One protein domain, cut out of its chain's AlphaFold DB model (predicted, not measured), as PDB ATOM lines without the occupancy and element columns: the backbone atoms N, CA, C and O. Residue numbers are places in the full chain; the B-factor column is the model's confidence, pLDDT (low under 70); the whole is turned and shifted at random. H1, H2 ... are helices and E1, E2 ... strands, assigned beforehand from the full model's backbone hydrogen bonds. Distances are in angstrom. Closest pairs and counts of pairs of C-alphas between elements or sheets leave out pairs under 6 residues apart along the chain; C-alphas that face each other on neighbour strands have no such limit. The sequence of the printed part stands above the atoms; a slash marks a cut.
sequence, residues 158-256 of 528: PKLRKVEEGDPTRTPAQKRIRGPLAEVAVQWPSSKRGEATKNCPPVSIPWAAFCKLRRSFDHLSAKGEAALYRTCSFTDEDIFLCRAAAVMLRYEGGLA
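What this domain is: This is residues 158 to 256 of the 528 residues of the protein "Phosphorylated CTD interacting factor 1 WW domain containing protein, putative" of Angomonas deanei (UniProt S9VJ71). A small sheet of three strands has the long helix H4 across one face, while H2 stands up from the same face and H3 makes a corner at the far end of H4. On the other side of the body a long loop with the short helix H1 reaches outward, and its residues 190 to 195 stick out. The printed part has 99 residues, in the order E1 E2 H1 E3 H2 H3 H4; the sheet's order is E1 E2 E3, all antiparallel, and the class is mixed, helices and strands. It is only just compact, close to loose, with a radius of gyration of the C-alphas of 14.9 A and spans of 42 by 35 by 23 A.

How they stand to each other: E1, residues 158 to 163, and E2, residues 181 to 187, form an antiparallel hairpin, with N 161 and O 183 2.8 A apart. E3, residues 203 to 206, is antiparallel to E2, with N 182 and O 205 2.8 A apart. H1, residues 194 to 197, is not on the sheet. H4, residues 236 to 255, runs across the strands, at 82 degrees to E1 on the local plane and a height over the sheet of 8.3 A. H2, residues 207 to 220, is on the same face and touches H4 at Leu 213 and Ala 244, their closest C-alphas, 6.7 A apart, at a steep tilt of 55 degrees, opposite ways. H3, residues 222 to 229, touches H4 about perpendicular, at 77 degrees, with the closest C-alphas, of Ala 226 and Asp 236, 6.3 A apart. Every O i to N i+4 pair is within hydrogen-bond range in H2, H3 and H4; H1 is too short for one.

Where its parts are: E1 begins at C-alpha 158 (184.247, 149.148, 238.564). E2 is 18.5 A long, H2 20.0 A and H4 27.5 A, ending at C-alpha 255 (185.532, 132.125, 230.558).

The domain as a whole: The C-alphas of Pro 172 and Thr 231 are the two farthest apart, 43.1 A. The printed part has no cut, and the link from E1 to E2, 17 residues, is long. Residues 195 to 196 are under 70 in pLDDT.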
ATOM      1  N   PRO A 158     184.194 150.291 237.667       96.44
ATOM      2  CA  PRO A 158     184.247 149.148 238.564       96.44
ATOM      3  C   PRO A 158     183.883 149.572 239.991       96.44
ATOM      4  O   PRO A 158     184.302 150.625 240.468       96.44
ATOM      5  N   LYS A 159     183.121 148.729 240.687       96.19
ATOM      6  CA  LYS A 159     182.850 148.852 242.120       96.19
ATOM      7  C   LYS A 159     183.348 147.598 242.825       96.19
ATOM      8  O   LYS A 159     182.725 146.544 242.715       96.19
ATOM      9  N   LEU A 160     184.456 147.738 243.547       97.38
ATOM     10  CA  LEU A 160     185.025 146.679 244.371       97.38
ATOM     11  C   LEU A 160     184.310 146.601 245.722       97.38
ATOM     12  O   LEU A 160     184.060 147.618 246.370       97.38
ATOM     13  N   ARG A 161     184.043 145.380 246.172       96.44
ATOM     14  CA  ARG A 161     183.617 145.067 247.532       96.44
ATOM     15  C   ARG A 161     184.438 143.891 248.045       96.44
ATOM     16  O   ARG A 161     184.530 142.864 247.380       96.44
ATOM     17  N   LYS A 162     185.004 144.020 249.245       96.88
ATOM     18  CA  LYS A 162     185.537 142.869 249.979       96.88
ATOM     19  C   LYS A 162     184.384 142.187 250.712       96.88
ATOM     20  O   LYS A 162     183.634 142.857 251.419       96.88
ATOM     21  N   VAL A 163     184.232 140.881 250.524       96.44
ATOM     22  CA  VAL A 163     183.171 140.077 251.146       96.44
ATOM     23  C   VAL A 163     183.823 139.028 252.035       96.44
ATOM     24  O   VAL A 163     184.551 138.160 251.550       96.44
ATOM     25  N   GLU A 164     183.583 139.104 253.339       96.00
ATOM     26  CA  GLU A 164     184.183 138.196 254.325       96.00
ATOM     27  C   GLU A 164     183.586 136.780 254.241       96.00
ATOM     28  O   GLU A 164     182.507 136.585 253.678       96.00
ATOM     29  N   GLU A 165     184.303 135.770 254.749       91.19
ATOM     30  CA  GLU A 165     183.927 134.348 254.609       91.19
ATOM     31  C   GLU A 165     182.559 134.011 255.203       91.19
ATOM     32  O   GLU A 165     181.757 133.325 254.568       91.19
ATOM     33  N   GLY A 166     182.266 134.566 256.379       91.50
ATOM     34  CA  GLY A 166     180.996 134.379 257.078       91.50
ATOM     35  C   GLY A 166     179.842 135.255 256.582       91.50
ATOM     36  O   GLY A 166     178.781 135.233 257.201       91.50
ATOM     37  N   ASP A 167     180.016 136.049 255.518       93.38
ATOM     38  CA  ASP A 167     178.956 136.935 255.029       93.38
ATOM     39  C   ASP A 167     177.757 136.110 254.497       93.38
ATOM     40  O   ASP A 167     177.905 135.343 253.535       93.38
ATOM     41  N   PRO A 168     176.549 136.257 255.083       93.38
ATOM     42  CA  PRO A 168     175.377 135.474 254.697       93.38
ATOM     43  C   PRO A 168     174.888 135.784 253.274       93.38
ATOM     44  O   PRO A 168     174.145 134.986 252.701       93.38
ATOM     45  N   THR A 169     175.311 136.910 252.690       91.38
ATOM     46  CA  THR A 169     174.938 137.335 251.334       91.38
ATOM     47  C   THR A 169     175.704 136.607 250.231       91.38
ATOM     48  O   THR A 169     175.358 136.759 249.058       91.38
ATOM     49  N   ARG A 170     176.710 135.784 250.573       93.75
ATOM     50  CA  ARG A 170     177.462 135.002 249.585       93.75
ATOM     51  C   ARG A 170     176.548 134.084 248.773       93.75
ATOM     52  O   ARG A 170     175.793 133.273 249.319       93.75
ATOM     53  N   THR A 171     176.684 134.146 247.452       91.00
ATOM     54  CA  THR A 171     176.020 133.214 246.532       91.00
ATOM     55  C   THR A 171     176.536 131.778 246.726       91.00
ATOM     56  O   THR A 171     177.636 131.577 247.252       91.00
ATOM     57  N   PRO A 172     175.806 130.740 246.270       88.94
ATOM     58  CA  PRO A 172     176.296 129.360 246.323       88.94
ATOM     59  C   PRO A 172     177.655 129.147 245.638       88.94
ATOM     60  O   PRO A 172     178.425 128.298 246.077       88.94
ATOM     61  N   ALA A 173     177.963 129.920 244.590       85.50
ATOM     62  CA  ALA A 173     179.271 129.894 243.939       85.50
ATOM     63  C   ALA A 173     180.355 130.516 244.838       85.50
ATOM     64  O   ALA A 173     181.381 129.887 245.082       85.50
ATOM     65  N   GLN A 174     180.089 131.690 245.419       91.50
ATOM     66  CA  GLN A 174     181.006 132.380 246.339       91.50
ATOM     67  C   GLN A 174     181.297 131.576 247.614       91.50
ATOM     68  O   GLN A 174     182.415 131.606 248.116       91.50
ATOM     69  N   LYS A 175     180.327 130.805 248.123       91.19
ATOM     70  CA  LYS A 175     180.517 129.909 249.282       91.19
ATOM     71  C   LYS A 175     181.537 128.792 249.037       91.19
ATOM     72  O   LYS A 175     182.006 128.174 249.987       91.19
ATOM     73  N   ARG A 176     181.896 128.515 247.779       87.44
ATOM     74  CA  ARG A 176     182.956 127.549 247.451       87.44
ATOM     75  C   ARG A 176     184.351 128.121 247.688       87.44
ATOM     76  O   ARG A 176     185.265 127.329 247.910       87.44
ATOM     77  N   ILE A 177     184.492 129.448 247.680       89.00
ATOM     78  CA  ILE A 177     185.752 130.168 247.875       89.00
ATOM     79  C   ILE A 177     186.073 130.253 249.369       89.00
ATOM     80  O   ILE A 177     185.294 130.820 250.137       89.00
ATOM     81  N   ARG A 178     187.224 129.706 249.772       87.81
ATOM     82  CA  ARG A 178     187.738 129.805 251.147       87.81
ATOM     83  C   ARG A 178     188.294 131.202 251.425       87.81
ATOM     84  O   ARG A 178     189.029 131.750 250.600       87.81
ATOM     85  N   GLY A 179     188.023 131.736 252.610       89.62
ATOM     86  CA  GLY A 179     188.489 133.057 253.030       89.62
ATOM     87  C   GLY A 179     187.727 134.216 252.376       89.62
ATOM     88  O   GLY A 179     186.717 134.004 251.690       89.62
ATOM     89  N   PRO A 180     188.166 135.472 252.593       92.44
ATOM     90  CA  PRO A 180     187.553 136.646 251.981       92.44
ATOM     91  C   PRO A 180     187.681 136.631 250.454       92.44
ATOM     92  O   PRO A 180     188.661 136.127 249.901       92.44
ATOM     93  N   LEU A 181     186.716 137.241 249.770       94.88
ATOM     94  CA  LEU A 181     186.722 137.399 248.314       94.88
ATOM     95  C   LEU A 181     186.645 138.872 247.905       94.88
ATOM     96  O   LEU A 181     186.101 139.710 248.629       94.88
ATOM     97  N   ALA A 182     187.213 139.172 246.742       96.56
ATOM     98  CA  ALA A 182     187.040 140.426 246.028       96.56
ATOM     99  C   ALA A 182     185.872 140.257 245.056       96.56
ATOM    100  O   ALA A 182     185.955 139.452 244.131       96.56
ATOM    101  N   GLU A 183     184.794 141.005 245.260       96.81
ATOM    102  CA  GLU A 183     183.664 141.079 244.339       96.81
ATOM    103  C   GLU A 183     183.746 142.381 243.543       96.81
ATOM    104  O   GLU A 183     183.841 143.465 244.121       96.81
ATOM    105  N   VAL A 184     183.684 142.283 242.217       96.56
ATOM    106  CA  VAL A 184     183.594 143.444 241.333       96.56
ATOM    107  C   VAL A 184     182.224 143.462 240.678       96.56
ATOM    108  O   VAL A 184     181.845 142.541 239.955       96.56
ATOM    109  N   ALA A 185     181.495 144.548 240.920       94.69
ATOM    110  CA  ALA A 185     180.252 144.874 240.241       94.69
ATOM    111  C   ALA A 185     180.447 146.074 239.304       94.69
ATOM    112  O   ALA A 185     181.366 146.880 239.469       94.69
ATOM    113  N   VAL A 186     179.541 146.226 238.339       94.62
ATOM    114  CA  VAL A 186     179.528 147.376 237.429       94.62
ATOM    115  C   VAL A 186     178.699 148.506 238.040       94.62
ATOM    116  O   VAL A 186     177.500 148.357 238.277       94.62
ATOM    117  N   GLN A 187     179.322 149.660 238.275       93.25
ATOM    118  CA  GLN A 187     178.624 150.893 238.619       93.25
ATOM    119  C   GLN A 187     178.213 151.622 237.341       93.25
ATOM    120  O   GLN A 187     179.020 152.281 236.680       93.25
ATOM    121  N   TRP A 188     176.932 151.508 237.004       90.12
ATOM    122  CA  TRP A 188     176.353 152.132 235.821       90.12
ATOM    123  C   TRP A 188     176.114 153.638 236.014       90.12
ATOM    124  O   TRP A 188     175.715 154.061 237.105       90.12
ATOM    125  N   PRO A 189     176.303 154.463 234.967       87.25
ATOM    126  CA  PRO A 189     175.859 155.852 234.973       87.25
ATOM    127  C   PRO A 189     174.354 155.954 235.210       87.25
ATOM    128  O   PRO A 189     173.592 155.138 234.696       87.25
ATOM    129  N   SER A 190     173.902 157.004 235.897       83.56
ATOM    130  CA  SER A 190     172.473 157.246 236.156       83.56
ATOM    131  C   SER A 190     171.623 157.358 234.882       83.56
ATOM    132  O   SER A 190     170.424 157.066 234.919       83.56
ATOM    133  N   SER A 191     172.250 157.756 233.769       80.12
ATOM    134  CA  SER A 191     171.656 157.837 232.433       80.12
ATOM    135  C   SER A 191     171.416 156.474 231.776       80.12
ATOM    136  O   SER A 191     170.630 156.398 230.836       80.12
ATOM    137  N   LYS A 192     172.052 155.394 232.253       77.69
ATOM    138  CA  LYS A 192     171.831 154.031 231.754       77.69
ATOM    139  C   LYS A 192     170.911 153.268 232.704       77.69
ATOM    140  O   LYS A 192     171.190 153.144 233.894       77.69
ATOM    141  N   ARG A 193     169.804 152.743 232.176       73.12
ATOM    142  CA  ARG A 193     168.828 151.924 232.914       73.12
ATOM    143  C   ARG A 193     168.298 150.796 232.032       73.12
ATOM    144  O   ARG A 193     168.423 150.844 230.811       73.12
ATOM    145  N   GLY A 194     167.660 149.809 232.654       76.19
ATOM    146  CA  GLY A 194     166.939 148.755 231.940       76.19
ATOM    147  C   GLY A 194     167.873 147.733 231.299       76.19
ATOM    148  O   GLY A 194     168.773 147.216 231.952       76.19
ATOM    149  N   GLU A 195     167.643 147.396 230.031       68.31
ATOM    150  CA  GLU A 195     168.396 146.335 229.342       68.31
ATOM    151  C   GLU A 195     169.891 146.628 229.212       68.31
ATOM    152  O   GLU A 195     170.692 145.702 229.309       68.31
ATOM    153  N   ALA A 196     170.273 147.905 229.124       68.88
ATOM    154  CA  ALA A 196     171.670 148.328 229.049       68.88
ATOM    155  C   ALA A 196     172.506 147.921 230.279       68.88
ATOM    156  O   ALA A 196     173.729 147.870 230.189       68.88
ATOM    157  N   THR A 197     171.859 147.632 231.415       77.62
ATOM    158  CA  THR A 197     172.513 147.227 232.669       77.62
ATOM    159  C   THR A 197     172.319 145.742 232.997       77.62
ATOM    160  O   THR A 197     172.726 145.298 234.070       77.62
ATOM    161  N   LYS A 198     171.661 144.966 232.121       81.94
ATOM    162  CA  LYS A 198     171.466 143.514 232.288       81.94
ATOM    163  C   LYS A 198     172.690 142.734 231.794       81.94
ATOM    164  O   LYS A 198     173.574 143.293 231.155       81.94
ATOM    165  N   ASN A 199     172.719 141.428 232.066       84.69
ATOM    166  CA  ASN A 199     173.659 140.457 231.480       84.69
ATOM    167  C   ASN A 199     175.154 140.673 231.795       84.69
ATOM    168  O   ASN A 199     175.998 140.088 231.132       84.69
ATOM    169  N   CYS A 200     175.493 141.463 232.814       90.25
ATOM    170  CA  CYS A 200     176.844 141.525 233.375       90.25
ATOM    171  C   CYS A 200     176.756 141.345 234.897       90.25
ATOM    172  O   CYS A 200     176.671 142.341 235.624       90.25
ATOM    173  N   PRO A 201     176.663 140.097 235.391       89.62
ATOM    174  CA  PRO A 201     176.605 139.846 236.825       89.62
ATOM    175  C   PRO A 201     177.931 140.237 237.505       89.62
ATOM    176  O   PRO A 201     178.968 140.287 236.840       89.62
ATOM    177  N   PRO A 202     177.921 140.504 238.823       92.62
ATOM    178  CA  PRO A 202     179.153 140.657 239.584       92.62
ATOM    179  C   PRO A 202     180.025 139.404 239.486       92.62
ATOM    180  O   PRO A 202     179.517 138.282 239.504       92.62
ATOM    181  N   VAL A 203     181.335 139.611 239.428       93.56
ATOM    182  CA  VAL A 203     182.342 138.543 239.397       93.56
ATOM    183  C   VAL A 203     183.131 138.528 240.697       93.56
ATOM    184  O   VAL A 203     183.206 139.538 241.400       93.56
ATOM    185  N   SER A 204     183.687 137.376 241.063       93.88
ATOM    186  CA  SER A 204     184.393 137.216 242.333       93.88
ATOM    187  C   SER A 204     185.627 136.347 242.191       93.88
ATOM    188  O   SER A 204     185.549 135.272 241.616       93.88
ATOM    189  N   ILE A 205     186.730 136.792 242.786       93.00
ATOM    190  CA  ILE A 205     187.953 135.998 242.965       93.00
ATOM    191  C   ILE A 205     188.332 135.995 244.448       93.00
ATOM    192  O   ILE A 205     187.898 136.892 245.183       93.00
ATOM    193  N   PRO A 206     189.151 135.048 244.934       91.50
ATOM    194  CA  PRO A 206     189.660 135.141 246.296       91.50
ATOM    195  C   PRO A 206     190.414 136.452 246.513       91.50
ATOM    196  O   PRO A 206     191.140 136.927 245.637       91.50
ATOM    197  N   TRP A 207     190.294 137.022 247.711       91.75
ATOM    198  CA  TRP A 207     190.940 138.291 248.043       91.75
ATOM    199  C   TRP A 207     192.464 138.218 247.887       91.75
ATOM    200  O   TRP A 207     193.085 139.155 247.396       91.75
ATOM    201  N   ALA A 208     193.065 137.073 248.216       85.38
ATOM    202  CA  ALA A 208     194.493 136.842 248.028       85.38
ATOM    203  C   ALA A 208     194.922 136.931 246.549       85.38
ATOM    204  O   ALA A 208     195.981 137.484 246.248       85.38
ATOM    205  N   ALA A 209     194.085 136.469 245.612       89.38
ATOM    206  CA  ALA A 209     194.345 136.619 244.181       89.38
ATOM    207  C   ALA A 209     194.240 138.093 243.751       89.38
ATOM    208  O   ALA A 209     195.084 138.570 243.000       89.38
ATOM    209  N   PHE A 210     193.283 138.852 244.295       93.19
ATOM    210  CA  PHE A 210     193.194 140.298 244.060       93.19
ATOM    211  C   PHE A 210     194.430 141.051 244.588       93.19
ATOM    212  O   PHE A 210     195.008 141.879 243.883       93.19
ATOM    213  N   CYS A 211     194.908 140.715 245.790       90.69
ATOM    214  CA  CYS A 211     196.162 141.253 246.322       90.69
ATOM    215  C   CYS A 211     197.368 140.878 245.450       90.69
ATOM    216  O   CYS A 211     198.255 141.705 245.247       90.69
ATOM    217  N   LYS A 212     197.396 139.662 244.887       90.00
ATOM    218  CA  LYS A 212     198.424 139.246 243.921       90.00
ATOM    219  C   LYS A 212     198.407 140.119 242.662       90.00
ATOM    220  O   LYS A 212     199.479 140.545 242.230       90.00
ATOM    221  N   LEU A 213     197.229 140.443 242.115       94.19
ATOM    222  CA  LEU A 213     197.110 141.384 240.992       94.19
ATOM    223  C   LEU A 213     197.695 142.749 241.354       94.19
ATOM    224  O   LEU A 213     198.447 143.310 240.563       94.19
ATOM    225  N   ARG A 214     197.410 143.255 242.563       94.38
ATOM    226  CA  ARG A 214     197.960 144.535 243.026       94.38
ATOM    227  C   ARG A 214     199.482 144.526 243.064       94.38
ATOM    228  O   ARG A 214     200.104 145.373 242.435       94.38
ATOM    229  N   ARG A 215     200.078 143.532 243.727       90.88
ATOM    230  CA  ARG A 215     201.545 143.393 243.800       90.88
ATOM    231  C   ARG A 215     202.183 143.319 242.412       90.88
ATOM    232  O   ARG A 215     203.220 143.932 242.180       90.88
ATOM    233  N   SER A 216     201.551 142.579 241.501       92.44
ATOM    234  CA  SER A 216     202.023 142.417 240.121       92.44
ATOM    235  C   SER A 216     201.992 143.745 239.368       92.44
ATOM    236  O   SER A 216     202.998 144.158 238.800       92.44
ATOM    237  N   PHE A 217     200.869 144.459 239.446       95.06
ATOM    238  CA  PHE A 217     200.704 145.760 238.809       95.06
ATOM    239  C   PHE A 217     201.679 146.809 239.354       95.06
ATOM    240  O   PHE A 217     202.337 147.490 238.569       95.06
ATOM    241  N   ASP A 218     201.810 146.911 240.680       93.50
ATOM    242  CA  ASP A 218     202.690 147.883 241.339       93.50
ATOM    243  C   ASP A 218     204.149 147.729 240.890       93.50
ATOM    244  O   ASP A 218     204.837 148.724 240.658       93.50
ATOM    245  N   HIS A 219     204.616 146.487 240.729       91.06
ATOM    246  CA  HIS A 219     205.989 146.214 240.316       91.06
ATOM    247  C   HIS A 219     206.212 146.379 238.809       91.06
ATOM    248  O   HIS A 219     207.231 146.931 238.396       91.06
ATOM    249  N   LEU A 220     205.284 145.875 237.991       92.44
ATOM    250  CA  LEU A 220     205.501 145.694 236.554       92.44
ATOM    251  C   LEU A 220     205.004 146.877 235.717       92.44
ATOM    252  O   LEU A 220     205.593 147.180 234.682       92.44
ATOM    253  N   SER A 221     203.948 147.562 236.165       93.94
ATOM    254  CA  SER A 221     203.161 148.445 235.290       93.94
ATOM    255  C   SER A 221     202.886 149.826 235.872       93.94
ATOM    256  O   SER A 221     202.811 150.794 235.113       93.94
ATOM    257  N   ALA A 222     202.771 149.961 237.198       93.31
ATOM    258  CA  ALA A 222     202.287 151.186 237.835       93.31
ATOM    259  C   ALA A 222     203.089 152.431 237.438       93.31
ATOM    260  O   ALA A 222     202.503 153.451 237.088       93.31
ATOM    261  N   LYS A 223     204.426 152.347 237.401       92.31
ATOM    262  CA  LYS A 223     205.276 153.482 237.001       92.31
ATOM    263  C   LYS A 223     205.030 153.920 235.551       92.31
ATOM    264  O   LYS A 223     205.012 155.119 235.276       92.31
ATOM    265  N   GLY A 224     204.871 152.962 234.636       90.62
ATOM    266  CA  GLY A 224     204.612 153.231 233.221       90.62
ATOM    267  C   GLY A 224     203.220 153.820 233.001       90.62
ATOM    268  O   GLY A 224     203.087 154.872 232.377       90.62
ATOM    269  N   GLU A 225     202.198 153.201 233.594       91.56
ATOM    270  CA  GLU A 225     200.807 153.661 233.501       91.56
ATOM    271  C   GLU A 225     200.624 155.043 234.154       91.56
ATOM    272  O   GLU A 225     200.007 155.930 233.561       91.56
ATOM    273  N   ALA A 226     201.214 155.286 235.331       88.19
ATOM    274  CA  ALA A 226     201.145 156.585 236.004       88.19
ATOM    275  C   ALA A 226     201.807 157.697 235.178       88.19
ATOM    276  O   ALA A 226     201.320 158.827 235.147       88.19
ATOM    277  N   ALA A 227     202.903 157.397 234.469       88.94
ATOM    278  CA  ALA A 227     203.521 158.349 233.549       88.94
ATOM    279  C   ALA A 227     202.615 158.641 232.342       88.94
ATOM    280  O   ALA A 227     202.436 159.808 231.984       88.94
ATOM    281  N   LEU A 228     202.002 157.602 231.765       87.81
ATOM    282  CA  LEU A 228     201.114 157.708 230.608       87.81
ATOM    283  C   LEU A 228     199.839 158.510 230.920       87.81
ATOM    284  O   LEU A 228     199.394 159.319 230.106       87.81
ATOM    285  N   TYR A 229     199.276 158.334 232.118       84.88
ATOM    286  CA  TYR A 229     198.006 158.941 232.523       84.88
ATOM    287  C   TYR A 229     198.146 160.109 233.509       84.88
ATOM    288  O   TYR A 229     197.133 160.621 233.980       84.88
ATOM    289  N   ARG A 230     199.363 160.625 233.747       80.25
ATOM    290  CA  ARG A 230     199.656 161.716 234.705       80.25
ATOM    291  C   ARG A 230     198.768 162.958 234.560       80.25
ATOM    292  O   ARG A 230     198.517 163.660 235.532       80.25
ATOM    293  N   THR A 231     198.340 163.277 233.338       76.62
ATOM    294  CA  THR A 231     197.512 164.469 233.055       76.62
ATOM    295  C   THR A 231     196.005 164.203 233.114       76.62
ATOM    296  O   THR A 231     195.211 165.113 232.873       76.62
ATOM    297  N   CYS A 232     195.599 162.966 233.405       75.25
ATOM    298  CA  CYS A 232     194.207 162.575 233.585       75.25
ATOM    299  C   CYS A 232     193.800 162.711 235.058       75.25
ATOM    300  O   CYS A 232     194.625 162.624 235.957       75.25
ATOM    301  N   SER A 233     192.503 162.865 235.324       77.56
ATOM    302  CA  SER A 233     191.953 162.902 236.690       77.56
ATOM    303  C   SER A 233     191.889 161.522 237.370       77.56
ATOM    304  O   SER A 233     191.103 161.344 238.294       77.56
ATOM    305  N   PHE A 234     192.599 160.526 236.838       79.44
ATOM    306  CA  PHE A 234     192.595 159.146 237.316       79.44
ATOM    307  C   PHE A 234     193.702 158.990 238.351       79.44
ATOM    308  O   PHE A 234     194.839 159.378 238.094       79.44
ATOM    309  N   THR A 235     193.371 158.433 239.511       88.38
ATOM    310  CA  THR A 235     194.381 158.048 240.501       88.38
ATOM    311  C   THR A 235     195.036 156.724 240.102       88.38
ATOM    312  O   THR A 235     194.455 155.946 239.342       88.38
ATOM    313  N   ASP A 236     196.218 156.429 240.648       89.38
ATOM    314  CA  ASP A 236     196.875 155.124 240.459       89.38
ATOM    315  C   ASP A 236     195.957 153.965 240.888       89.38
ATOM    316  O   ASP A 236     195.926 152.912 240.248       89.38
ATOM    317  N   GLU A 237     195.140 154.190 241.924       93.25
ATOM    318  CA  GLU A 237     194.122 153.243 242.381       93.25
ATOM    319  C   GLU A 237     193.029 153.013 241.330       93.25
ATOM    320  O   GLU A 237     192.650 151.873 241.076       93.25
ATOM    321  N   ASP A 238     192.542 154.078 240.682       92.62
ATOM    322  CA  ASP A 238     191.523 153.967 239.633       92.62
ATOM    323  C   ASP A 238     192.050 153.187 238.419       92.62
ATOM    324  O   ASP A 238     191.319 152.380 237.832       92.62
ATOM    325  N   ILE A 239     193.313 153.421 238.038       94.19
ATOM    326  CA  ILE A 239     193.982 152.713 236.939       94.19
ATOM    327  C   ILE A 239     194.062 151.224 237.277       94.19
ATOM    328  O   ILE A 239     193.551 150.397 236.515       94.19
ATOM    329  N   PHE A 240     194.652 150.896 238.431       96.81
ATOM    330  CA  PHE A 240     194.784 149.521 238.898       96.81
ATOM    331  C   PHE A 240     193.423 148.822 238.946       96.81
ATOM    332  O   PHE A 240     193.262 147.742 238.372       96.81
ATOM    333  N   LEU A 241     192.425 149.447 239.576       97.31
ATOM    334  CA  LEU A 241     191.108 148.849 239.745       97.31
ATOM    335  C   LEU A 241     190.429 148.578 238.397       97.31
ATOM    336  O   LEU A 241     189.815 147.525 238.235       97.31
ATOM    337  N   CYS A 242     190.555 149.475 237.414       96.31
ATOM    338  CA  CYS A 242     190.022 149.232 236.070       96.31
ATOM    339  C   CYS A 242     190.697 148.034 235.388       96.31
ATOM    340  O   CYS A 242     190.000 147.195 234.819       96.31
ATOM    341  N   ARG A 243     192.031 147.922 235.475       96.62
ATOM    342  CA  ARG A 243     192.786 146.796 234.895       96.62
ATOM    343  C   ARG A 243     192.446 145.471 235.580       96.62
ATOM    344  O   ARG A 243     192.155 144.489 234.906       96.62
ATOM    345  N   ALA A 244     192.417 145.452 236.912       97.62
ATOM    346  CA  ALA A 244     192.092 144.256 237.685       97.62
ATOM    347  C   ALA A 244     190.642 143.807 237.447       97.62
ATOM    348  O   ALA A 244     190.383 142.622 237.247       97.62
ATOM    349  N   ALA A 245     189.698 144.750 237.398       97.62
ATOM    350  CA  ALA A 245     188.301 144.466 237.089       97.62
ATOM    351  C   ALA A 245     188.109 143.900 235.674       97.62
ATOM    352  O   ALA A 245     187.289 143.002 235.497       97.62
ATOM    353  N   ALA A 246     188.864 144.391 234.685       96.19
ATOM    354  CA  ALA A 246     188.847 143.849 233.327       96.19
ATOM    355  C   ALA A 246     189.295 142.376 233.307       96.19
ATOM    356  O   ALA A 246     188.571 141.531 232.788       96.19
ATOM    357  N   VAL A 247     190.412 142.044 233.966       95.56
ATOM    358  CA  VAL A 247     190.883 140.653 234.121       95.56
ATOM    359  C   VAL A 247     189.833 139.780 234.818       95.56
ATOM    360  O   VAL A 247     189.519 138.687 234.350       95.56
ATOM    361  N   MET A 248     189.246 140.260 235.917       95.25
ATOM    362  CA  MET A 248     188.204 139.518 236.635       95.25
ATOM    363  C   MET A 248     186.979 139.250 235.753       95.25
ATOM    364  O   MET A 248     186.471 138.132 235.741       95.25
ATOM    365  N   LEU A 249     186.507 140.245 234.996       94.94
ATOM    366  CA  LEU A 249     185.384 140.072 234.072       94.94
ATOM    367  C   LEU A 249     185.722 139.093 232.946       94.94
ATOM    368  O   LEU A 249     184.912 138.212 232.671       94.94
ATOM    369  N   ARG A 250     186.914 139.197 232.351       93.62
ATOM    370  CA  ARG A 250     187.394 138.317 231.275       93.62
ATOM    371  C   ARG A 250     187.390 136.850 231.703       93.62
ATOM    372  O   ARG A 250     186.824 135.999 231.019       93.62
ATOM    373  N   TYR A 251     187.986 136.550 232.852       91.56
ATOM    374  CA  TYR A 251     188.190 135.170 233.287       91.56
ATOM    375  C   TYR A 251     186.996 134.586 234.057       91.56
ATOM    376  O   TYR A 251     186.565 133.480 233.741       91.56
ATOM    377  N   GLU A 252     186.395 135.311 235.003       88.62
ATOM    378  CA  GLU A 252     185.264 134.784 235.789       88.62
ATOM    379  C   GLU A 252     183.914 134.996 235.090       88.62
ATOM    380  O   GLU A 252     183.050 134.121 235.119       88.62
ATOM    381  N   GLY A 253     183.719 136.142 234.429       87.19
ATOM    382  CA  GLY A 253     182.491 136.435 233.681       87.19
ATOM    383  C   GLY A 253     182.502 135.840 232.270       87.19
ATOM    384  O   GLY A 253     181.522 135.231 231.828       87.19
ATOM    385  N   GLY A 254     183.622 136.002 231.564       86.06
ATOM    386  CA  GLY A 254     183.830 135.554 230.193       86.06
ATOM    387  C   GLY A 254     184.082 134.053 230.107       86.06
ATOM    388  O   GLY A 254     183.274 133.340 229.524       86.06
ATOM    389  N   LEU A 255     185.157 133.539 230.702       84.44
ATOM    390  CA  LEU A 255     185.532 132.125 230.558       84.44
ATOM    391  C   LEU A 255     184.906 131.179 231.585       84.44
ATOM    392  O   LEU A 255     184.606 130.047 231.222       84.44
ATOM    393  N   ALA A 256     184.649 131.645 232.809       71.62
ATOM    394  CA  ALA A 256     184.291 130.808 233.960       71.62
ATOM    395  C   ALA A 256     185.374 129.744 234.260       71.62
ATOM    396  O   ALA A 256     185.111 128.545 234.281       71.62
TER     397      ALA A 256